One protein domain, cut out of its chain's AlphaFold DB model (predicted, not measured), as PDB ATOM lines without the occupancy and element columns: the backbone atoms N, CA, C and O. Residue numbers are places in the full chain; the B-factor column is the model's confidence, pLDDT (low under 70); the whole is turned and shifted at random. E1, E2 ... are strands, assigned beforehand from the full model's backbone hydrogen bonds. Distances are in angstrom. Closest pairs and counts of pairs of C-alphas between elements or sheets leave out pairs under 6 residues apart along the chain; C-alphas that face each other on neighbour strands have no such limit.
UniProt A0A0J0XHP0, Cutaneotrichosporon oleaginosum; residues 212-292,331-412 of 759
ATOM      1  N   SER A 212     -49.334 -34.127 -23.350       74.00
ATOM      2  CA  SER A 212     -50.456 -34.987 -22.957       74.00
ATOM      3  C   SER A 212     -51.189 -35.554 -24.168       74.00
ATOM      4  O   SER A 212     -51.270 -34.901 -25.214       74.00
ATOM      5  N   CYS A 213     -51.723 -36.761 -24.020       71.25
ATOM      6  CA  CYS A 213     -52.433 -37.465 -25.085       71.25
ATOM      7  C   CYS A 213     -53.924 -37.113 -25.101       71.25
ATOM      8  O   CYS A 213     -54.625 -37.302 -24.107       71.25
ATOM      9  N   ASP A 214     -54.433 -36.670 -26.251       67.06
ATOM     10  CA  ASP A 214     -55.875 -36.661 -26.510       67.06
ATOM     11  C   ASP A 214     -56.394 -38.104 -26.709       67.06
ATOM     12  O   ASP A 214     -55.624 -38.981 -27.118       67.06
ATOM     13  N   PRO A 215     -57.702 -38.378 -26.504       62.41
ATOM     14  CA  PRO A 215     -58.291 -39.710 -26.703       62.41
ATOM     15  C   PRO A 215     -58.083 -40.309 -28.105       62.41
ATOM     16  O   PRO A 215     -58.076 -41.528 -28.253       62.41
ATOM     17  N   ASP A 216     -57.875 -39.462 -29.118       65.38
ATOM     18  CA  ASP A 216     -57.581 -39.855 -30.503       65.38
ATOM     19  C   ASP A 216     -56.086 -40.173 -30.755       65.38
ATOM     20  O   ASP A 216     -55.672 -40.360 -31.899       65.38
ATOM     21  N   GLY A 217     -55.244 -40.202 -29.712       63.94
ATOM     22  CA  GLY A 217     -53.806 -40.508 -29.806       63.94
ATOM     23  C   GLY A 217     -52.930 -39.356 -30.318       63.94
ATOM     24  O   GLY A 217     -51.779 -39.569 -30.697       63.94
ATOM     25  N   LYS A 218     -53.462 -38.129 -30.346       74.00
ATOM     26  CA  LYS A 218     -52.733 -36.918 -30.743       74.00
ATOM     27  C   LYS A 218     -52.038 -36.286 -29.532       74.00
ATOM     28  O   LYS A 218     -52.651 -36.148 -28.478       74.00
ATOM     29  N   CYS A 219     -50.794 -35.835 -29.698       75.00
ATOM     30  CA  CYS A 219     -50.091 -35.091 -28.654       75.00
ATOM     31  C   CYS A 219     -50.453 -33.603 -28.624       75.00
ATOM     32  O   CYS A 219     -50.422 -32.910 -29.646       75.00
ATOM     33  N   THR A 220     -50.694 -33.111 -27.412       80.12
ATOM     34  CA  THR A 220     -50.682 -31.693 -27.039       80.12
ATOM     35  C   THR A 220     -49.396 -31.422 -26.261       80.12
ATOM     36  O   THR A 220     -49.152 -32.055 -25.237       80.12
ATOM     37  N   CYS A 221     -48.519 -30.547 -26.758       81.06
ATOM     38  CA  CYS A 221     -47.216 -30.335 -26.121       81.06
ATOM     39  C   CYS A 221     -47.308 -29.502 -24.842       81.06
ATOM     40  O   CYS A 221     -48.176 -28.640 -24.702       81.06
ATOM     41  N   ALA A 222     -46.388 -29.765 -23.915       81.12
ATOM     42  CA  ALA A 222     -46.178 -28.941 -22.735       81.12
ATOM     43  C   ALA A 222     -45.745 -27.512 -23.119       81.12
ATOM     44  O   ALA A 222     -45.219 -27.271 -24.210       81.12
ATOM     45  N   ALA A 223     -45.928 -26.566 -22.195       85.69
ATOM     46  CA  ALA A 223     -45.462 -25.192 -22.368       85.69
ATOM     47  C   ALA A 223     -43.962 -25.173 -22.727       85.69
ATOM     48  O   ALA A 223     -43.166 -25.879 -22.113       85.69
ATOM     49  N   GLY A 224     -43.580 -24.391 -23.738       86.12
ATOM     50  CA  GLY A 224     -42.188 -24.311 -24.204       86.12
ATOM     51  C   GLY A 224     -41.738 -25.434 -25.154       86.12
ATOM     52  O   GLY A 224     -40.615 -25.359 -25.648       86.12
ATOM     53  N   TRP A 225     -42.585 -26.415 -25.486       87.00
ATOM     54  CA  TRP A 225     -42.285 -27.510 -26.425       87.00
ATOM     55  C   TRP A 225     -43.075 -27.400 -27.740       87.00
ATOM     56  O   TRP A 225     -44.127 -26.766 -27.799       87.00
ATOM     57  N   HIS A 226     -42.587 -28.040 -28.807       85.25
ATOM     58  CA  HIS A 226     -43.332 -28.240 -30.056       85.25
ATOM     59  C   HIS A 226     -43.096 -29.632 -30.668       85.25
ATOM     60  O   HIS A 226     -42.152 -30.340 -30.305       85.25
ATOM     61  N   THR A 227     -43.976 -30.035 -31.590       78.06
ATOM     62  CA  THR A 227     -43.800 -31.225 -32.437       78.06
ATOM     63  C   THR A 227     -43.026 -30.879 -33.706       78.06
ATOM     64  O   THR A 227     -43.223 -29.816 -34.301       78.06
ATOM     65  N   ILE A 228     -42.178 -31.795 -34.178       65.94
ATOM     66  CA  ILE A 228     -41.499 -31.631 -35.467       65.94
ATOM     67  C   ILE A 228     -42.547 -31.788 -36.592       65.94
ATOM     68  O   ILE A 228     -43.284 -32.775 -36.586       65.94
ATOM     69  N   PRO A 229     -42.614 -30.886 -37.597       59.31
ATOM     70  CA  PRO A 229     -43.602 -30.965 -38.685       59.31
ATOM     71  C   PRO A 229     -43.533 -32.225 -39.568       59.31
ATOM     72  O   PRO A 229     -44.408 -32.428 -40.409       59.31
ATOM     73  N   SER A 230     -42.492 -33.045 -39.419       54.03
ATOM     74  CA  SER A 230     -42.257 -34.276 -40.173       54.03
ATOM     75  C   SER A 230     -42.145 -35.483 -39.236       54.03
ATOM     76  O   SER A 230     -41.127 -35.672 -38.576       54.03
ATOM     77  N   GLU A 231     -43.193 -36.306 -39.237       51.72
ATOM     78  CA  GLU A 231     -43.245 -37.702 -38.760       51.72
ATOM     79  C   GLU A 231     -43.030 -38.000 -37.260       51.72
ATOM     80  O   GLU A 231     -43.210 -39.150 -36.865       51.72
ATOM     81  N   SER A 232     -42.780 -37.018 -36.385       54.59
ATOM     82  CA  SER A 232     -42.831 -37.249 -34.930       54.59
ATOM     83  C   SER A 232     -44.151 -36.778 -34.313       54.59
ATOM     84  O   SER A 232     -44.427 -35.580 -34.252       54.59
ATOM     85  N   ILE A 233     -44.913 -37.711 -33.736       64.88
ATOM     86  CA  ILE A 233     -46.021 -37.397 -32.810       64.88
ATOM     87  C   ILE A 233     -45.466 -36.801 -31.490       64.88
ATOM     88  O   ILE A 233     -46.192 -36.188 -30.719       64.88
ATOM     89  N   GLN A 234     -44.160 -36.934 -31.246       72.00
ATOM     90  CA  GLN A 234     -43.499 -36.611 -29.984       72.00
ATOM     91  C   GLN A 234     -43.206 -35.110 -29.815       72.00
ATOM     92  O   GLN A 234     -42.671 -34.452 -30.708       72.00
ATOM     93  N   CYS A 235     -43.473 -34.596 -28.618       80.75
ATOM     94  CA  CYS A 235     -43.042 -33.275 -28.167       80.75
ATOM     95  C   CYS A 235     -41.627 -33.389 -27.590       80.75
ATOM     96  O   CYS A 235     -41.481 -33.711 -26.418       80.75
ATOM     97  N   ASN A 236     -40.601 -33.220 -28.426       81.88
ATOM     98  CA  ASN A 236     -39.191 -33.443 -28.064       81.88
ATOM     99  C   ASN A 236     -38.249 -32.296 -28.484       81.88
ATOM    100  O   ASN A 236     -37.031 -32.421 -28.368       81.88
ATOM    101  N   THR A 237     -38.795 -31.177 -28.970       86.69
ATOM    102  CA  THR A 237     -38.025 -29.999 -29.392       86.69
ATOM    103  C   THR A 237     -38.550 -28.728 -28.724       86.69
ATOM    104  O   THR A 237     -39.757 -28.475 -28.697       86.69
ATOM    105  N   CYS A 238     -37.649 -27.902 -28.188       88.75
ATOM    106  CA  CYS A 238     -38.031 -26.638 -27.558       88.75
ATOM    107  C   CYS A 238     -38.563 -25.635 -28.582       88.75
ATOM    108  O   CYS A 238     -38.038 -25.490 -29.685       88.75
ATOM    109  N   ALA A 239     -39.630 -24.935 -28.215       87.94
ATOM    110  CA  ALA A 239     -40.235 -23.876 -29.001       87.94
ATOM    111  C   ALA A 239     -39.225 -22.740 -29.281       87.94
ATOM    112  O   ALA A 239     -38.429 -22.397 -28.409       87.94
ATOM    113  N   PRO A 240     -39.272 -22.077 -30.455       86.94
ATOM    114  CA  PRO A 240     -38.495 -20.862 -30.700       86.94
ATOM    115  C   PRO A 240     -38.643 -19.838 -29.563       86.94
ATOM    116  O   PRO A 240     -39.775 -19.508 -29.185       86.94
ATOM    117  N   GLY A 241     -37.508 -19.366 -29.035       87.31
ATOM    118  CA  GLY A 241     -37.411 -18.549 -27.815       87.31
ATOM    119  C   GLY A 241     -37.081 -19.330 -26.530       87.31
ATOM    120  O   GLY A 241     -36.956 -18.706 -25.478       87.31
ATOM    121  N   PHE A 242     -36.925 -20.656 -26.607       90.25
ATOM    122  CA  PHE A 242     -36.597 -21.550 -25.491       90.25
ATOM    123  C   PHE A 242     -35.389 -22.440 -25.840       90.25
ATOM    124  O   PHE A 242     -35.114 -22.689 -27.016       90.25
ATOM    125  N   TYR A 243     -34.688 -22.941 -24.822       90.88
ATOM    126  CA  TYR A 243     -33.568 -23.884 -24.933       90.88
ATOM    127  C   TYR A 243     -33.743 -25.053 -23.955       90.88
ATOM    128  O   TYR A 243     -34.425 -24.914 -22.942       90.88
ATOM    129  N   LEU A 244     -33.118 -26.193 -24.258       90.94
ATOM    130  CA  LEU A 244     -33.140 -27.382 -23.403       90.94
ATOM    131  C   LEU A 244     -32.118 -27.240 -22.263       90.94
ATOM    132  O   LEU A 244     -30.946 -26.963 -22.531       90.94
ATOM    133  N   THR A 245     -32.542 -27.429 -21.013       88.56
ATOM    134  CA  THR A 245     -31.666 -27.387 -19.830       88.56
ATOM    135  C   THR A 245     -31.028 -28.748 -19.525       88.56
ATOM    136  O   THR A 245     -31.358 -29.767 -20.133       88.56
ATOM    137  N   THR A 246     -30.108 -28.784 -18.555       86.25
ATOM    138  CA  THR A 246     -29.501 -30.022 -18.034       86.25
ATOM    139  C   THR A 246     -30.505 -30.957 -17.359       86.25
ATOM    140  O   THR A 246     -30.285 -32.164 -17.313       86.25
ATOM    141  N   GLU A 247     -31.613 -30.410 -16.868       81.75
ATOM    142  CA  GLU A 247     -32.700 -31.119 -16.187       81.75
ATOM    143  C   GLU A 247     -33.702 -31.723 -17.184       81.75
ATOM    144  O   GLU A 247     -34.586 -32.476 -16.786       81.75
ATOM    145  N   GLY A 248     -33.551 -31.421 -18.480       83.50
ATOM    146  CA  GLY A 248     -34.458 -31.852 -19.543       83.50
ATOM    147  C   GLY A 248     -35.648 -30.919 -19.772       83.50
ATOM    148  O   GLY A 248     -36.519 -31.263 -20.563       83.50
ATOM    149  N   ASP A 249     -35.692 -29.748 -19.129       86.94
ATOM    150  CA  ASP A 249     -36.762 -28.761 -19.305       86.94
ATOM    151  C   ASP A 249     -36.502 -27.847 -20.515       86.94
ATOM    152  O   ASP A 249     -35.359 -27.512 -20.822       86.94
ATOM    153  N   CYS A 250     -37.559 -27.369 -21.181       90.62
ATOM    154  CA  CYS A 250     -37.448 -26.251 -22.121       90.62
ATOM    155  C   CYS A 250     -37.664 -24.933 -21.378       90.62
ATOM    156  O   CYS A 250     -38.787 -24.619 -20.981       90.62
ATOM    157  N   ALA A 251     -36.599 -24.149 -21.228       90.38
ATOM    158  CA  ALA A 251     -36.612 -22.894 -20.488       90.38
ATOM    159  C   ALA A 251     -36.435 -21.682 -21.415       90.38
ATOM    160  O   ALA A 251     -35.733 -21.742 -22.425       90.38
ATOM    161  N   ALA A 252     -37.068 -20.561 -21.084       91.56
ATOM    162  CA  ALA A 252     -37.066 -19.346 -21.891       91.56
ATOM    163  C   ALA A 252     -35.669 -18.711 -21.966       91.56
ATOM    164  O   ALA A 252     -34.912 -18.699 -20.983       91.56
ATOM    165  N   CYS A 253     -35.346 -18.147 -23.132       91.12
ATOM    166  CA  CYS A 253     -34.130 -17.365 -23.328       91.12
ATOM    167  C   CYS A 253     -34.135 -16.075 -22.481       91.12
ATOM    168  O   CYS A 253     -35.202 -15.515 -22.214       91.12
ATOM    169  N   PRO A 254     -32.955 -15.559 -22.082       89.12
ATOM    170  CA  PRO A 254     -32.842 -14.278 -21.392       89.12
ATOM    171  C   PRO A 254     -33.437 -13.120 -22.203       89.12
ATOM    172  O   PRO A 254     -33.459 -13.146 -23.436       89.12
ATOM    173  N   ALA A 255     -33.875 -12.070 -21.506       85.12
ATOM    174  CA  ALA A 255     -34.402 -10.863 -22.131       85.12
ATOM    175  C   ALA A 255     -33.423 -10.278 -23.176       85.12
ATOM    176  O   ALA A 255     -32.215 -10.215 -22.953       85.12
ATOM    177  N   GLY A 256     -33.951  -9.869 -24.333       83.50
ATOM    178  CA  GLY A 256     -33.160  -9.378 -25.470       83.50
ATOM    179  C   GLY A 256     -32.557 -10.458 -26.382       83.50
ATOM    180  O   GLY A 256     -32.088 -10.121 -27.470       83.50
ATOM    181  N   CYS A 257     -32.595 -11.741 -26.007       88.38
ATOM    182  CA  CYS A 257     -32.084 -12.838 -26.831       88.38
ATOM    183  C   CYS A 257     -33.194 -13.455 -27.699       88.38
ATOM    184  O   CYS A 257     -34.243 -13.853 -27.198       88.38
ATOM    185  N   THR A 258     -32.967 -13.550 -29.012       87.75
ATOM    186  CA  THR A 258     -33.916 -14.149 -29.975       87.75
ATOM    187  C   THR A 258     -33.732 -15.658 -30.118       87.75
ATOM    188  O   THR A 258     -34.695 -16.369 -30.401       87.75
ATOM    189  N   ALA A 259     -32.517 -16.150 -29.873       89.75
ATOM    190  CA  ALA A 259     -32.208 -17.559 -29.687       89.75
ATOM    191  C   ALA A 259     -31.073 -17.714 -28.665       89.75
ATOM    192  O   ALA A 259     -30.239 -16.820 -28.479       89.75
ATOM    193  N   CYS A 260     -31.061 -18.857 -27.991       92.06
ATOM    194  CA  CYS A 260     -30.079 -19.220 -26.984       92.06
ATOM    195  C   CYS A 260     -29.884 -20.742 -26.965       92.06
ATOM    196  O   CYS A 260     -30.678 -21.489 -27.539       92.06
ATOM    197  N   ALA A 261     -28.819 -21.191 -26.314       92.50
ATOM    198  CA  ALA A 261     -28.508 -22.592 -26.067       92.50
ATOM    199  C   ALA A 261     -28.042 -22.769 -24.613       92.50
ATOM    200  O   ALA A 261     -27.763 -21.792 -23.920       92.50
ATOM    201  N   LEU A 262     -27.937 -24.013 -24.149       90.94
ATOM    202  CA  LEU A 262     -27.271 -24.320 -22.885       90.94
ATOM    203  C   LEU A 262     -25.777 -23.976 -22.999       90.94
ATOM    204  O   LEU A 262     -25.120 -24.428 -23.942       90.94
ATOM    205  N   SER A 263     -25.235 -23.195 -22.062       87.94
ATOM    206  CA  SER A 263     -23.807 -22.863 -22.080       87.94
ATOM    207  C   SER A 263     -22.947 -24.098 -21.810       87.94
ATOM    208  O   SER A 263     -23.230 -24.905 -20.927       87.94
ATOM    209  N   SER A 264     -21.834 -24.226 -22.533       79.06
ATOM    210  CA  SER A 264     -20.877 -25.325 -22.313       79.06
ATOM    211  C   SER A 264     -20.082 -25.201 -21.003       79.06
ATOM    212  O   SER A 264     -19.457 -26.165 -20.562       79.06
ATOM    213  N   THR A 265     -20.100 -24.019 -20.380       74.75
ATOM    214  CA  THR A 265     -19.295 -23.663 -19.198       74.75
ATOM    215  C   THR A 265     -20.117 -23.294 -17.962       74.75
ATOM    216  O   THR A 265     -19.543 -23.109 -16.891       74.75
ATOM    217  N   ALA A 266     -21.440 -23.178 -18.091       66.00
ATOM    218  CA  ALA A 266     -22.359 -22.825 -17.010       66.00
ATOM    219  C   ALA A 266     -23.715 -23.512 -17.227       66.00
ATOM    220  O   ALA A 266     -24.152 -23.664 -18.363       66.00
ATOM    221  N   SER A 267     -24.433 -23.862 -16.159       75.38
ATOM    222  CA  SER A 267     -25.811 -24.386 -16.233       75.38
ATOM    223  C   SER A 267     -26.845 -23.276 -16.507       75.38
ATOM    224  O   SER A 267     -27.905 -23.220 -15.891       75.38
ATOM    225  N   GLU A 268     -26.506 -22.340 -17.394       82.94
ATOM    226  CA  GLU A 268     -27.282 -21.147 -17.739       82.94
ATOM    227  C   GLU A 268     -27.459 -21.036 -19.261       82.94
ATOM    228  O   GLU A 268     -26.758 -21.679 -20.047       82.94
ATOM    229  N   ALA A 269     -28.397 -20.186 -19.678       87.44
ATOM    230  CA  ALA A 269     -28.606 -19.848 -21.077       87.44
ATOM    231  C   ALA A 269     -27.464 -18.975 -21.626       87.44
ATOM    232  O   ALA A 269     -27.168 -17.909 -21.086       87.44
ATOM    233  N   GLU A 270     -26.896 -19.387 -22.753       91.69
ATOM    234  CA  GLU A 270     -25.957 -18.617 -23.563       91.69
ATOM    235  C   GLU A 270     -26.659 -18.144 -24.834       91.69
ATOM    236  O   GLU A 270     -27.210 -18.942 -25.597       91.69
ATOM    237  N   CYS A 271     -26.703 -16.831 -25.050       91.56
ATOM    238  CA  CYS A 271     -27.423 -16.263 -26.180       91.56
ATOM    239  C   CYS A 271     -26.632 -16.443 -27.481       91.56
ATOM    240  O   CYS A 271     -25.437 -16.173 -27.542       91.56
ATOM    241  N   THR A 272     -27.311 -16.891 -28.537       92.69
ATOM    242  CA  THR A 272     -26.705 -17.151 -29.855       92.69
ATOM    243  C   THR A 272     -27.116 -16.109 -30.892       92.69
ATOM    244  O   THR A 272     -26.387 -15.870 -31.854       92.69
ATOM    245  N   SER A 273     -28.249 -15.434 -30.678       90.69
ATOM    246  CA  SER A 273     -28.665 -14.261 -31.445       90.69
ATOM    247  C   SER A 273     -29.429 -13.265 -30.573       90.69
ATOM    248  O   SER A 273     -30.170 -13.642 -29.663       90.69
ATOM    249  N   CYS A 274     -29.268 -11.979 -30.879       88.06
ATOM    250  CA  CYS A 274     -29.907 -10.879 -30.161       88.06
ATOM    251  C   CYS A 274     -31.074 -10.269 -30.942       88.06
ATOM    252  O   CYS A 274     -31.216 -10.466 -32.151       88.06
ATOM    253  N   ALA A 275     -31.921  -9.523 -30.235       81.50
ATOM    254  CA  ALA A 275     -32.912  -8.640 -30.829       81.50
ATOM    255  C   ALA A 275     -32.240  -7.525 -31.668       81.50
ATOM    256  O   ALA A 275     -31.063  -7.210 -31.446       81.50
ATOM    257  N   PRO A 276     -32.960  -6.901 -32.621       77.00
ATOM    258  CA  PRO A 276     -32.443  -5.768 -33.388       77.00
ATOM    259  C   PRO A 276     -31.886  -4.657 -32.486       77.00
ATOM    260  O   PRO A 276     -32.451  -4.366 -31.435       77.00
ATOM    261  N   ASN A 277     -30.792  -4.021 -32.917       74.25
ATOM    262  CA  ASN A 277     -30.075  -2.950 -32.203       74.25
ATOM    263  C   ASN A 277     -29.438  -3.345 -30.846       74.25
ATOM    264  O   ASN A 277     -28.983  -2.474 -30.102       74.25
ATOM    265  N   MET A 278     -29.339  -4.643 -30.540       83.12
ATOM    266  CA  MET A 278     -28.500  -5.177 -29.460       83.12
ATOM    267  C   MET A 278     -27.277  -5.901 -30.032       83.12
ATOM    268  O   MET A 278     -27.316  -6.399 -31.158       83.12
ATOM    269  N   ASN A 279     -26.196  -5.979 -29.257       87.88
ATOM    270  CA  ASN A 279     -25.002  -6.740 -29.619       87.88
ATOM    271  C   ASN A 279     -24.789  -7.911 -28.655       87.88
ATOM    272  O   ASN A 279     -25.147  -7.822 -27.480       87.88
ATOM    273  N   LEU A 280     -24.192  -8.995 -29.149       90.69
ATOM    274  CA  LEU A 280     -23.830 -10.132 -28.310       90.69
ATOM    275  C   LEU A 280     -22.538  -9.806 -27.551       90.69
ATOM    276  O   LEU A 280     -21.530  -9.444 -28.162       90.69
ATOM    277  N   SER A 281     -22.576  -9.903 -26.225       88.62
ATOM    278  CA  SER A 281     -21.426  -9.605 -25.379       88.62
ATOM    279  C   SER A 281     -20.393 -10.729 -25.404       88.62
ATOM    280  O   SER A 281     -20.707 -11.893 -25.643       88.62
ATOM    281  N   SER A 282     -19.138 -10.385 -25.113       85.19
ATOM    282  CA  SER A 282     -18.051 -11.359 -24.939       85.19
ATOM    283  C   SER A 282     -17.993 -11.940 -23.518       85.19
ATOM    284  O   SER A 282     -16.926 -12.364 -23.074       85.19
ATOM    285  N   ALA A 283     -19.096 -11.871 -22.766       83.06
ATOM    286  CA  ALA A 283     -19.215 -12.494 -21.454       83.06
ATOM    287  C   ALA A 283     -19.394 -14.016 -21.588       83.06
ATOM    288  O   ALA A 283     -19.710 -14.524 -22.660       83.06
ATOM    289  N   VAL A 284     -19.205 -14.741 -20.485       79.81
ATOM    290  CA  VAL A 284     -19.451 -16.187 -20.407       79.81
ATOM    291  C   VAL A 284     -20.382 -16.443 -19.214       79.81
ATOM    292  O   VAL A 284     -19.948 -16.215 -18.083       79.81
ATOM    293  N   PRO A 285     -21.641 -16.877 -19.428       84.50
ATOM    294  CA  PRO A 285     -22.310 -17.051 -20.725       84.50
ATOM    295  C   PRO A 285     -22.552 -15.716 -21.457       84.50
ATOM    296  O   PRO A 285     -22.713 -14.667 -20.826       84.50
ATOM    297  N   ALA A 286     -22.599 -15.760 -22.791       88.69
ATOM    298  CA  ALA A 286     -22.836 -14.590 -23.636       88.69
ATOM    299  C   ALA A 286     -24.274 -14.062 -23.488       88.69
ATOM    300  O   ALA A 286     -25.238 -14.833 -23.463       88.69
ATOM    301  N   ARG A 287     -24.426 -12.734 -23.396       88.75
ATOM    302  CA  ARG A 287     -25.709 -12.045 -23.158       88.75
ATOM    303  C   ARG A 287     -25.902 -10.908 -24.163       88.75
ATOM    304  O   ARG A 287     -24.936 -10.414 -24.736       88.75
ATOM    305  N   CYS A 288     -27.144 -10.495 -24.394       87.62
ATOM    306  CA  CYS A 288     -27.447  -9.402 -25.318       87.62
ATOM    307  C   CYS A 288     -27.453  -8.052 -24.595       87.62
ATOM    308  O   CYS A 288     -28.225  -7.840 -23.661       87.62
ATOM    309  N   GLU A 289     -26.603  -7.132 -25.045       84.62
ATOM    310  CA  GLU A 289     -26.436  -5.802 -24.460       84.62
ATOM    311  C   GLU A 289     -26.970  -4.724 -25.412       84.62
ATOM    312  O   GLU A 289     -26.775  -4.778 -26.631       84.62
ATOM    313  N   ALA A 290     -27.674  -3.732 -24.861       74.75
ATOM    314  CA  ALA A 290     -28.199  -2.612 -25.634       74.75
ATOM    315  C   ALA A 290     -27.071  -1.636 -25.999       74.75
ATOM    316  O   ALA A 290     -26.326  -1.188 -25.133       74.75
ATOM    317  N   LEU A 291     -26.994  -1.233 -27.269       70.44
ATOM    318  CA  LEU A 291     -25.995  -0.272 -27.766       70.44
ATOM    319  C   LEU A 291     -26.339   1.202 -27.445       70.44
ATOM    320  O   LEU A 291     -25.756   2.116 -28.027       70.44
ATOM    321  N   SER A 292     -27.317   1.449 -26.568       72.38
ATOM    322  CA  SER A 292     -27.912   2.771 -26.348       72.38
ATOM    323  C   SER A 292     -27.137   3.595 -25.306       72.38
ATOM    324  O   SER A 292     -26.970   3.128 -24.181       72.38
ATOM    325  N   PRO A 331     -46.998  -4.135 -14.598       90.12
ATOM    326  CA  PRO A 331     -47.005  -5.553 -14.226       90.12
ATOM    327  C   PRO A 331     -46.955  -6.505 -15.442       90.12
ATOM    328  O   PRO A 331     -47.686  -7.495 -15.483       90.12
ATOM    329  N   ARG A 332     -46.122  -6.208 -16.449       90.88
ATOM    330  CA  ARG A 332     -45.921  -7.066 -17.629       90.88
ATOM    331  C   ARG A 332     -44.564  -7.757 -17.620       90.88
ATOM    332  O   ARG A 332     -43.634  -7.301 -16.955       90.88
ATOM    333  N   ALA A 333     -44.463  -8.849 -18.364       91.19
ATOM    334  CA  ALA A 333     -43.256  -9.647 -18.516       91.19
ATOM    335  C   ALA A 333     -43.073 -10.088 -19.969       91.19
ATOM    336  O   ALA A 333     -44.027 -10.129 -20.744       91.19
ATOM    337  N   MET A 334     -41.828 -10.380 -20.341       89.19
ATOM    338  CA  MET A 334     -41.492 -10.734 -21.717       89.19
ATOM    339  C   MET A 334     -41.904 -12.180 -22.010       89.19
ATOM    340  O   MET A 334     -41.361 -13.100 -21.403       89.19
ATOM    341  N   LEU A 335     -42.806 -12.389 -22.967       88.44
ATOM    342  CA  LEU A 335     -43.169 -13.696 -23.515       88.44
ATOM    343  C   LEU A 335     -43.060 -13.616 -25.043       88.44
ATOM    344  O   LEU A 335     -43.768 -12.849 -25.689       88.44
ATOM    345  N   ARG A 336     -42.118 -14.365 -25.634       80.44
ATOM    346  CA  ARG A 336     -41.862 -14.386 -27.094       80.44
ATOM    347  C   ARG A 336     -41.710 -13.004 -27.766       80.44
ATOM    348  O   ARG A 336     -42.201 -12.774 -28.869       80.44
ATOM    349  N   GLY A 337     -40.990 -12.083 -27.125       80.62
ATOM    350  CA  GLY A 337     -40.746 -10.744 -27.682       80.62
ATOM    351  C   GLY A 337     -41.930  -9.777 -27.545       80.62
ATOM    352  O   GLY A 337     -41.924  -8.718 -28.166       80.62
ATOM    353  N   ARG A 338     -42.945 -10.128 -26.747       85.50
ATOM    354  CA  ARG A 338     -44.072  -9.263 -26.379       85.50
ATOM    355  C   ARG A 338     -44.128  -9.077 -24.870       85.50
ATOM    356  O   ARG A 338     -43.779  -9.979 -24.114       85.50
ATOM    357  N   CYS A 339     -44.579  -7.905 -24.438       89.88
ATOM    358  CA  CYS A 339     -44.800  -7.611 -23.028       89.88
ATOM    359  C   CYS A 339     -46.240  -7.939 -22.636       89.88
ATOM    360  O   CYS A 339     -47.127  -7.099 -22.779       89.88
ATOM    361  N   GLU A 340     -46.449  -9.150 -22.126       91.44
ATOM    362  CA  GLU A 340     -47.765  -9.663 -21.739       91.44
ATOM    363  C   GLU A 340     -48.050  -9.427 -20.251       91.44
ATOM    364  O   GLU A 340     -47.137  -9.298 -19.429       91.44
ATOM    365  N   TYR A 341     -49.330  -9.334 -19.888       91.62
ATOM    366  CA  TYR A 341     -49.750  -9.109 -18.504       91.62
ATOM    367  C   TYR A 341     -49.507 -10.333 -17.617       91.62
ATOM    368  O   TYR A 341     -49.682 -11.472 -18.043       91.62
ATOM    369  N   MET A 342     -49.171 -10.080 -16.351       92.44
ATOM    370  CA  MET A 342     -49.107 -11.108 -15.313       92.44
ATOM    371  C   MET A 342     -50.289 -11.016 -14.352       92.44
ATOM    372  O   MET A 342     -50.677  -9.929 -13.915       92.44
ATOM    373  N   ALA A 343     -50.803 -12.170 -13.940       92.25
ATOM    374  CA  ALA A 343     -51.773 -12.285 -12.866       92.25
ATOM    375  C   ALA A 343     -51.151 -11.871 -11.518       92.25
ATOM    376  O   ALA A 343     -50.174 -12.456 -11.044       92.25
ATOM    377  N   ALA A 344     -51.750 -10.861 -10.879       86.31
ATOM    378  CA  ALA A 344     -51.199 -10.172  -9.709       86.31
ATOM    379  C   ALA A 344     -51.076 -11.023  -8.427       86.31
ATOM    380  O   ALA A 344     -50.477 -10.561  -7.461       86.31
ATOM    381  N   THR A 345     -51.628 -12.238  -8.404       88.44
ATOM    382  CA  THR A 345     -51.597 -13.162  -7.256       88.44
ATOM    383  C   THR A 345     -50.829 -14.457  -7.516       88.44
ATOM    384  O   THR A 345     -50.562 -15.184  -6.567       88.44
ATOM    385  N   THR A 346     -50.490 -14.769  -8.771       91.31
ATOM    386  CA  THR A 346     -49.946 -16.085  -9.163       91.31
ATOM    387  C   THR A 346     -48.684 -16.012 -10.024       91.31
ATOM    388  O   THR A 346     -48.044 -17.040 -10.241       91.31
ATOM    389  N   GLY A 347     -48.336 -14.834 -10.561       91.38
ATOM    390  CA  GLY A 347     -47.198 -14.650 -11.470       91.38
ATOM    391  C   GLY A 347     -47.370 -15.275 -12.859       91.38
ATOM    392  O   GLY A 347     -46.446 -15.211 -13.669       91.38
ATOM    393  N   VAL A 348     -48.538 -15.865 -13.139       93.88
ATOM    394  CA  VAL A 348     -48.878 -16.483 -14.427       93.88
ATOM    395  C   VAL A 348     -49.019 -15.398 -15.494       93.88
ATOM    396  O   VAL A 348     -49.728 -14.414 -15.282       93.88
ATOM    397  N   CYS A 349     -48.356 -15.582 -16.630       93.06
ATOM    398  CA  CYS A 349     -48.423 -14.689 -17.781       93.06
ATOM    399  C   CYS A 349     -49.604 -15.041 -18.695       93.06
ATOM    400  O   CYS A 349     -49.894 -16.216 -18.914       93.06
ATOM    401  N   ASP A 350     -50.250 -14.028 -19.272       90.88
ATOM    402  CA  ASP A 350     -51.265 -14.216 -20.311       90.88
ATOM    403  C   ASP A 350     -50.605 -14.663 -21.628       90.88
ATOM    404  O   ASP A 350     -49.867 -13.909 -22.261       90.88
ATOM    405  N   SER A 351     -50.846 -15.910 -22.035       84.50
ATOM    406  CA  SER A 351     -50.341 -16.478 -23.289       84.50
ATOM    407  C   SER A 351     -51.313 -16.334 -24.465       84.50
ATOM    408  O   SER A 351     -50.923 -16.620 -25.601       84.50
ATOM    409  N   SER A 352     -52.543 -15.851 -24.247       80.81
ATOM    410  CA  SER A 352     -53.647 -15.916 -25.223       80.81
ATOM    411  C   SER A 352     -53.362 -15.211 -26.558       80.81
ATOM    412  O   SER A 352     -53.852 -15.639 -27.604       80.81
ATOM    413  N   LEU A 353     -52.524 -14.171 -26.545       73.38
ATOM    414  CA  LEU A 353     -52.123 -13.398 -27.727       73.38
ATOM    415  C   LEU A 353     -50.832 -13.906 -28.398       73.38
ATOM    416  O   LEU A 353     -50.442 -13.401 -29.451       73.38
ATOM    417  N   THR A 354     -50.166 -14.909 -27.816       70.81
ATOM    418  CA  THR A 354     -48.818 -15.353 -28.224       70.81
ATOM    419  C   THR A 354     -48.798 -16.627 -29.076       70.81
ATOM    420  O   THR A 354     -47.729 -17.049 -29.524       70.81
ATOM    421  N   SER A 355     -49.963 -17.236 -29.339       75.75
ATOM    422  CA  SER A 355     -50.110 -18.545 -30.012       75.75
ATOM    423  C   SER A 355     -49.304 -19.684 -29.359       75.75
ATOM    424  O   SER A 355     -48.883 -20.624 -30.031       75.75
ATOM    425  N   LEU A 356     -49.059 -19.576 -28.051       74.81
ATOM    426  CA  LEU A 356     -48.454 -20.615 -27.223       74.81
ATOM    427  C   LEU A 356     -49.541 -21.307 -26.400       74.81
ATOM    428  O   LEU A 356     -50.266 -20.645 -25.658       74.81
ATOM    429  N   ASP A 357     -49.587 -22.632 -26.479       79.50
ATOM    430  CA  ASP A 357     -50.367 -23.452 -25.559       79.50
ATOM    431  C   ASP A 357     -49.595 -23.681 -24.246       79.50
ATOM    432  O   ASP A 357     -48.362 -23.733 -24.219       79.50
ATOM    433  N   GLY A 358     -50.334 -23.829 -23.144       83.75
ATOM    434  CA  GLY A 358     -49.786 -24.103 -21.813       83.75
ATOM    435  C   GLY A 358     -49.653 -22.879 -20.897       83.75
ATOM    436  O   GLY A 358     -50.055 -21.763 -21.227       83.75
ATOM    437  N   THR A 359     -49.126 -23.126 -19.693       91.12
ATOM    438  CA  THR A 359     -48.979 -22.122 -18.624       91.12
ATOM    439  C   THR A 359     -47.541 -21.609 -18.566       91.12
ATOM    440  O   THR A 359     -46.607 -22.408 -18.523       91.12
ATOM    441  N   PHE A 360     -47.374 -20.286 -18.502       92.38
ATOM    442  CA  PHE A 360     -46.078 -19.625 -18.327       92.38
ATOM    443  C   PHE A 360     -46.110 -18.761 -17.067       92.38
ATOM    444  O   PHE A 360     -47.126 -18.132 -16.773       92.38
ATOM    445  N   VAL A 361     -45.009 -18.712 -16.323       93.88
ATOM    446  CA  VAL A 361     -44.876 -17.960 -15.064       93.88
ATOM    447  C   VAL A 361     -43.625 -17.092 -15.158       93.88
ATOM    448  O   VAL A 361     -42.621 -17.520 -15.720       93.88
ATOM    449  N   ARG A 362     -43.640 -15.858 -14.644       92.56
ATOM    450  CA  ARG A 362     -42.435 -15.013 -14.695       92.56
ATOM    451  C   ARG A 362     -41.333 -15.536 -13.762       92.56
ATOM    452  O   ARG A 362     -41.521 -15.575 -12.549       92.56
ATOM    453  N   SER A 363     -40.147 -15.784 -14.322       90.94
ATOM    454  CA  SER A 363     -38.889 -15.893 -13.571       90.94
ATOM    455  C   SER A 363     -38.401 -14.494 -13.176       90.94
ATOM    456  O   SER A 363     -38.289 -13.591 -14.015       90.94
ATOM    457  N   ALA A 364     -38.098 -14.299 -11.890       87.31
ATOM    458  CA  ALA A 364     -37.515 -13.052 -11.401       87.31
ATOM    459  C   ALA A 364     -36.051 -12.888 -11.846       87.31
ATOM    460  O   ALA A 364     -35.623 -11.770 -12.122       87.31
ATOM    461  N   GLU A 365     -35.317 -13.995 -11.972       84.50
ATOM    462  CA  GLU A 365     -33.904 -14.054 -12.356       84.50
ATOM    463  C   GLU A 365     -33.684 -13.656 -13.822       84.50
ATOM    464  O   GLU A 365     -32.719 -12.964 -14.147       84.50
ATOM    465  N   LYS A 366     -34.589 -14.083 -14.713       84.31
ATOM    466  CA  LYS A 366     -34.523 -13.802 -16.156       84.31
ATOM    467  C   LYS A 366     -35.304 -12.552 -16.573       84.31
ATOM    468  O   LYS A 366     -35.023 -11.988 -17.628       84.31
ATOM    469  N   GLY A 367     -36.313 -12.147 -15.796       84.50
ATOM    470  CA  GLY A 367     -37.241 -11.065 -16.155       84.50
ATOM    471  C   GLY A 367     -38.231 -11.419 -17.277       84.50
ATOM    472  O   GLY A 367     -38.900 -10.529 -17.808       84.50
ATOM    473  N   VAL A 368     -38.337 -12.702 -17.633       90.62
ATOM    474  CA  VAL A 368     -39.186 -13.232 -18.713       90.62
ATOM    475  C   VAL A 368     -40.209 -14.227 -18.159       90.62
ATOM    476  O   VAL A 368     -40.049 -14.747 -17.054       90.62
ATOM    477  N   CYS A 369     -41.255 -14.495 -18.932       92.38
ATOM    478  CA  CYS A 369     -42.180 -15.601 -18.709       92.38
ATOM    479  C   CYS A 369     -41.523 -16.913 -19.151       92.38
ATOM    480  O   CYS A 369     -41.144 -17.049 -20.313       92.38
ATOM    481  N   ASP A 370     -41.398 -17.858 -18.227       92.19
ATOM    482  CA  ASP A 370     -40.779 -19.165 -18.432       92.19
ATOM    483  C   ASP A 370     -41.827 -20.291 -18.337       92.19
ATOM    484  O   ASP A 370     -42.914 -20.096 -17.778       92.19
ATOM    485  N   SER A 371     -41.537 -21.447 -18.929       91.25
ATOM    486  CA  SER A 371     -42.433 -22.613 -18.948       91.25
ATOM    487  C   SER A 371     -42.473 -23.302 -17.586       91.25
ATOM    488  O   SER A 371     -41.486 -23.296 -16.861       91.25
ATOM    489  N   CYS A 372     -43.577 -23.975 -17.249       90.88
ATOM    490  CA  CYS A 372     -43.581 -24.899 -16.110       90.88
ATOM    491  C   CYS A 372     -42.531 -26.026 -16.277       90.88
ATOM    492  O   CYS A 372     -42.255 -26.420 -17.414       90.88
ATOM    493  N   PRO A 373     -41.993 -26.592 -15.174       89.06
ATOM    494  CA  PRO A 373     -41.159 -27.798 -15.221       89.06
ATOM    495  C   PRO A 373     -41.865 -28.945 -15.955       89.06
ATOM    496  O   PRO A 373     -43.086 -29.068 -15.866       89.06
ATOM    497  N   THR A 374     -41.119 -29.818 -16.629       81.88
ATOM    498  CA  THR A 374     -41.643 -30.862 -17.537       81.88
ATOM    499  C   THR A 374     -42.642 -31.842 -16.926       81.88
ATOM    500  O   THR A 374     -43.490 -32.362 -17.648       81.88
ATOM    501  N   SER A 375     -42.606 -32.081 -15.614       83.69
ATOM    502  CA  SER A 375     -43.612 -32.904 -14.928       83.69
ATOM    503  C   SER A 375     -44.951 -32.182 -14.700       83.69
ATOM    504  O   SER A 375     -45.969 -32.821 -14.419       83.69
ATOM    505  N   CYS A 376     -44.984 -30.854 -14.835       88.31
ATOM    506  CA  CYS A 376     -46.081 -29.980 -14.434       88.31
ATOM    507  C   CYS A 376     -46.808 -29.351 -15.631       88.31
ATOM    508  O   CYS A 376     -46.327 -28.411 -16.257       88.31
ATOM    509  N   LYS A 377     -48.040 -29.808 -15.879       85.94
ATOM    510  CA  LYS A 377     -48.926 -29.311 -16.945       85.94
ATOM    511  C   LYS A 377     -49.407 -27.878 -16.715       85.94
ATOM    512  O   LYS A 377     -49.643 -27.135 -17.668       85.94
ATOM    513  N   SER A 378     -49.539 -27.473 -15.454       89.88
ATOM    514  CA  SER A 378     -49.774 -26.082 -15.068       89.88
ATOM    515  C   SER A 378     -49.151 -25.780 -13.709       89.88
ATOM    516  O   SER A 378     -49.018 -26.662 -12.858       89.88
ATOM    517  N   CYS A 379     -48.760 -24.525 -13.500       93.69
ATOM    518  CA  CYS A 379     -48.018 -24.086 -12.326       93.69
ATOM    519  C   CYS A 379     -48.261 -22.600 -12.014       93.69
ATOM    520  O   CYS A 379     -48.806 -21.859 -12.830       93.69
ATOM    521  N   HIS A 380     -47.873 -22.172 -10.814       94.75
ATOM    522  CA  HIS A 380     -47.951 -20.788 -10.345       94.75
ATOM    523  C   HIS A 380     -46.939 -20.528  -9.223       94.75
ATOM    524  O   HIS A 380     -46.356 -21.466  -8.682       94.75
ATOM    525  N   LEU A 381     -46.771 -19.267  -8.826       92.94
ATOM    526  CA  LEU A 381     -46.083 -18.894  -7.589       92.94
ATOM    527  C   LEU A 381     -47.132 -18.535  -6.516       92.94
ATOM    528  O   LEU A 381     -47.890 -17.586  -6.722       92.94
ATOM    529  N   PRO A 382     -47.219 -19.280  -5.392       88.88
ATOM    530  CA  PRO A 382     -48.344 -19.179  -4.451       88.88
ATOM    531  C   PRO A 382     -48.312 -17.923  -3.562       88.88
ATOM    532  O   PRO A 382     -49.347 -17.503  -3.056       88.88
ATOM    533  N   GLU A 383     -47.140 -17.306  -3.391       84.81
ATOM    534  CA  GLU A 383     -46.938 -16.049  -2.651       84.81
ATOM    535  C   GLU A 383     -46.329 -14.980  -3.574       84.81
ATOM    536  O   GLU A 383     -45.311 -14.362  -3.264       84.81
ATOM    537  N   TRP A 384     -46.916 -14.810  -4.761       86.25
ATOM    538  CA  TRP A 384     -46.330 -14.001  -5.827       86.25
ATOM    539  C   TRP A 384     -45.974 -12.564  -5.414       86.25
ATOM    540  O   TRP A 384     -46.827 -11.760  -5.036       86.25
ATOM    541  N   ASN A 385     -44.709 -12.207  -5.629       86.00
ATOM    542  CA  ASN A 385     -44.262 -10.834  -5.808       86.00
ATOM    543  C   ASN A 385     -43.124 -10.780  -6.844       86.00
ATOM    544  O   ASN A 385     -42.611 -11.799  -7.301       86.00
ATOM    545  N   VAL A 386     -42.720  -9.568  -7.225       83.44
ATOM    546  CA  VAL A 386     -41.777  -9.333  -8.330       83.44
ATOM    547  C   VAL A 386     -40.355  -9.883  -8.098       83.44
ATOM    548  O   VAL A 386     -39.595  -9.998  -9.062       83.44
ATOM    549  N   ALA A 387     -39.993 -10.237  -6.866       87.25
ATOM    550  CA  ALA A 387     -38.679 -10.764  -6.502       87.25
ATOM    551  C   ALA A 387     -38.699 -12.253  -6.095       87.25
ATOM    552  O   ALA A 387     -37.661 -12.766  -5.682       87.25
ATOM    553  N   GLU A 388     -39.840 -12.948  -6.202       87.81
ATOM    554  CA  GLU A 388     -39.913 -14.368  -5.837       87.81
ATOM    555  C   GLU A 388     -39.040 -15.241  -6.756       87.81
ATOM    556  O   GLU A 388     -39.152 -15.131  -7.981       87.81
ATOM    557  N   PRO A 389     -38.192 -16.121  -6.191       90.31
ATOM    558  CA  PRO A 389     -37.317 -16.981  -6.972       90.31
ATOM    559  C   PRO A 389     -38.080 -18.157  -7.585       90.31
ATOM    560  O   PRO A 389     -39.040 -18.681  -7.009       90.31
ATOM    561  N   TRP A 390     -37.586 -18.646  -8.721       88.69
ATOM    562  CA  TRP A 390     -38.182 -19.755  -9.472       88.69
ATOM    563  C   TRP A 390     -38.333 -21.046  -8.650       88.69
ATOM    564  O   TRP A 390     -39.264 -21.823  -8.849       88.69
ATOM    565  N   SER A 391     -37.470 -21.254  -7.652       88.94
ATOM    566  CA  SER A 391     -37.476 -22.431  -6.771       88.94
ATOM    567  C   SER A 391     -38.733 -22.599  -5.903       88.94
ATOM    568  O   SER A 391     -38.922 -23.669  -5.320       88.94
ATOM    569  N   ARG A 392     -39.605 -21.582  -5.809       91.50
ATOM    570  CA  ARG A 392     -40.895 -21.655  -5.094       91.50
ATOM    571  C   ARG A 392     -42.083 -22.047  -5.978       91.50
ATOM    572  O   ARG A 392     -43.220 -22.006  -5.505       91.50
ATOM    573  N   ILE A 393     -41.848 -22.393  -7.243       91.44
ATOM    574  CA  ILE A 393     -42.915 -22.727  -8.186       91.44
ATOM    575  C   ILE A 393     -43.741 -23.935  -7.713       91.44
ATOM    576  O   ILE A 393     -43.211 -24.950  -7.262       91.44
ATOM    577  N   ALA A 394     -45.062 -23.791  -7.793       94.44
ATOM    578  CA  ALA A 394     -46.055 -24.721  -7.280       94.44
ATOM    579  C   ALA A 394     -46.937 -25.215  -8.430       94.44
ATOM    580  O   ALA A 394     -47.656 -24.438  -9.069       94.44
ATOM    581  N   CYS A 395     -46.887 -26.514  -8.696       92.31
ATOM    582  CA  CYS A 395     -47.656 -27.153  -9.753       92.31
ATOM    583  C   CYS A 395     -49.117 -27.343  -9.325       92.31
ATOM    584  O   CYS A 395     -49.408 -27.620  -8.163       92.31
ATOM    585  N   THR A 396     -50.040 -27.162 -10.269       90.06
ATOM    586  CA  THR A 396     -51.498 -27.242 -10.059       90.06
ATOM    587  C   THR A 396     -52.149 -28.368 -10.859       90.06
ATOM    588  O   THR A 396     -53.218 -28.841 -10.485       90.06
ATOM    589  N   ALA A 397     -51.488 -28.833 -11.919       86.75
ATOM    590  CA  ALA A 397     -51.800 -30.065 -12.631       86.75
ATOM    591  C   ALA A 397     -50.502 -30.688 -13.157       86.75
ATOM    592  O   ALA A 397     -49.527 -29.979 -13.422       86.75
ATOM    593  N   CYS A 398     -50.504 -32.006 -13.337       83.25
ATOM    594  CA  CYS A 398     -49.351 -32.767 -13.806       83.25
ATOM    595  C   CYS A 398     -49.537 -33.262 -15.240       83.25
ATOM    596  O   CYS A 398     -50.665 -33.345 -15.733       83.25
ATOM    597  N   HIS A 399     -48.422 -33.548 -15.908       77.50
ATOM    598  CA  HIS A 399     -48.428 -34.293 -17.163       77.50
ATOM    599  C   HIS A 399     -48.735 -35.776 -16.922       77.50
ATOM    600  O   HIS A 399     -48.618 -36.275 -15.800       77.50
ATOM    601  N   ASP A 400     -49.127 -36.471 -17.989       73.25
ATOM    602  CA  ASP A 400     -49.330 -37.918 -17.957       73.25
ATOM    603  C   ASP A 400     -48.023 -38.603 -17.500       73.25
ATOM    604  O   ASP A 400     -46.922 -38.163 -17.827       73.25
ATOM    605  N   GLY A 401     -48.136 -39.643 -16.674       70.25
ATOM    606  CA  GLY A 401     -47.016 -40.291 -15.984       70.25
ATOM    607  C   GLY A 401     -46.703 -39.727 -14.590       70.25
ATOM    608  O   GLY A 401     -46.031 -40.407 -13.818       70.25
ATOM    609  N   PHE A 402     -47.226 -38.550 -14.223       77.50
ATOM    610  CA  PHE A 402     -46.951 -37.893 -12.938       77.50
ATOM    611  C   PHE A 402     -48.211 -37.704 -12.079       77.50
ATOM    612  O   PHE A 402     -49.323 -37.536 -12.580       77.50
ATOM    613  N   VAL A 403     -48.037 -37.685 -10.756       79.12
ATOM    614  CA  VAL A 403     -49.106 -37.463  -9.769       79.12
ATOM    615  C   VAL A 403     -48.832 -36.213  -8.933       79.12
ATOM    616  O   VAL A 403     -47.692 -35.942  -8.553       79.12
ATOM    617  N   LEU A 404     -49.887 -35.439  -8.656       84.56
ATOM    618  CA  LEU A 404     -49.794 -34.209  -7.875       84.56
ATOM    619  C   LEU A 404     -49.771 -34.531  -6.376       84.56
ATOM    620  O   LEU A 404     -50.758 -35.023  -5.827       84.56
ATOM    621  N   GLN A 405     -48.667 -34.204  -5.711       85.88
ATOM    622  CA  GLN A 405     -48.509 -34.298  -4.263       85.88
ATOM    623  C   GLN A 405     -47.744 -33.065  -3.759       85.88
ATOM    624  O   GLN A 405     -46.709 -32.709  -4.313       85.88
ATOM    625  N   ASP A 406     -48.264 -32.386  -2.731       87.38
ATOM    626  CA  ASP A 406     -47.632 -31.215  -2.095       87.38
ATOM    627  C   ASP A 406     -47.180 -30.120  -3.093       87.38
ATOM    628  O   ASP A 406     -46.082 -29.568  -3.008       87.38
ATOM    629  N   ASN A 407     -48.049 -29.817  -4.069       89.56
ATOM    630  CA  ASN A 407     -47.814 -28.900  -5.198       89.56
ATOM    631  C   ASN A 407     -46.615 -29.267  -6.099       89.56
ATOM    632  O   ASN A 407     -46.059 -28.406  -6.785       89.56
ATOM    633  N   ARG A 408     -46.213 -30.539  -6.124       88.56
ATOM    634  CA  ARG A 408     -45.177 -31.084  -7.008       88.56
ATOM    635  C   ARG A 408     -45.729 -32.257  -7.804       88.56
ATOM    636  O   ARG A 408     -46.581 -32.999  -7.323       88.56
ATOM    637  N   CYS A 409     -45.223 -32.424  -9.018       86.38
ATOM    638  CA  CYS A 409     -45.563 -33.550  -9.873       86.38
ATOM    639  C   CYS A 409     -44.465 -34.606  -9.769       86.38
ATOM    640  O   CYS A 409     -43.339 -34.386 -10.220       86.38
ATOM    641  N   LEU A 410     -44.788 -35.719  -9.110       83.94
ATOM    642  CA  LEU A 410     -43.866 -36.816  -8.818       83.94
ATOM    643  C   LEU A 410     -44.139 -37.997  -9.754       83.94
ATOM    644  O   LEU A 410     -45.293 -38.276 -10.071       83.94
ATOM    645  N   SER A 411     -43.088 -38.694 -10.188       77.38
ATOM    646  CA  SER A 411     -43.201 -39.937 -10.970       77.38
ATOM    647  C   SER A 411     -43.515 -41.161 -10.102       77.38
ATOM    648  O   SER A 411     -44.010 -42.162 -10.608       77.38
ATOM    649  N   GLU A 412     -43.240 -41.081  -8.798       78.56
ATOM    650  CA  GLU A 412     -43.588 -42.079  -7.787       78.56
ATOM    651  C   GLU A 412     -44.101 -41.354  -6.532       78.56
ATOM    652  O   GLU A 412     -43.617 -40.275  -6.183       78.56
TER     653      GLU A 412
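AT A GLANCE: This is residues 212 to 292 and 331 to 412 of the 759 residues of a protein of Cutaneotrichosporon oleaginosum (UniProt A0A0J0XHP0). Little regular structure is present: small antiparallel hairpins form two rows, E2 to E9 and E10 to E17, meeting at E5 and E13. Of 163 printed residues, 64 are in 17 strands, with no named helix: all strand. The whole is compact, radius of gyration of the C-alphas 16.0 A, spanning 51 by 41 by 32 A.

HOW THE PARTS SIT: Hairpins span residues 225 to 238 (E2/E3), 242 to 252 (E4/E5), 257 to 274 (E6/E7), 278 to 290 (E8/E9), 332 to 341 (E10/E11), 360 to 371 (E12/E13), 376 to 398 (E14/E15) and 403 to 410 (E16/E17). C-alphas 252 and 370, the closest of E5 and E13, are 5.1 A apart. N 361 and O 370, of E12 and E13, are within hydrogen-bond range, 2.9 A.

IN THESE COORDINATES: E1, residues 219 to 221, begins at (-50.091, -35.091, -28.654) and pairs with no named strand. E17 ends at (-43.866, -36.816, -8.818).

THE WHOLE: Residues 293 to 330 are cut out; C-alphas 292 and 331 are 24.1 A apart. Long links join E11/E12 and E14/E15. 11 residues have pLDDT under 70.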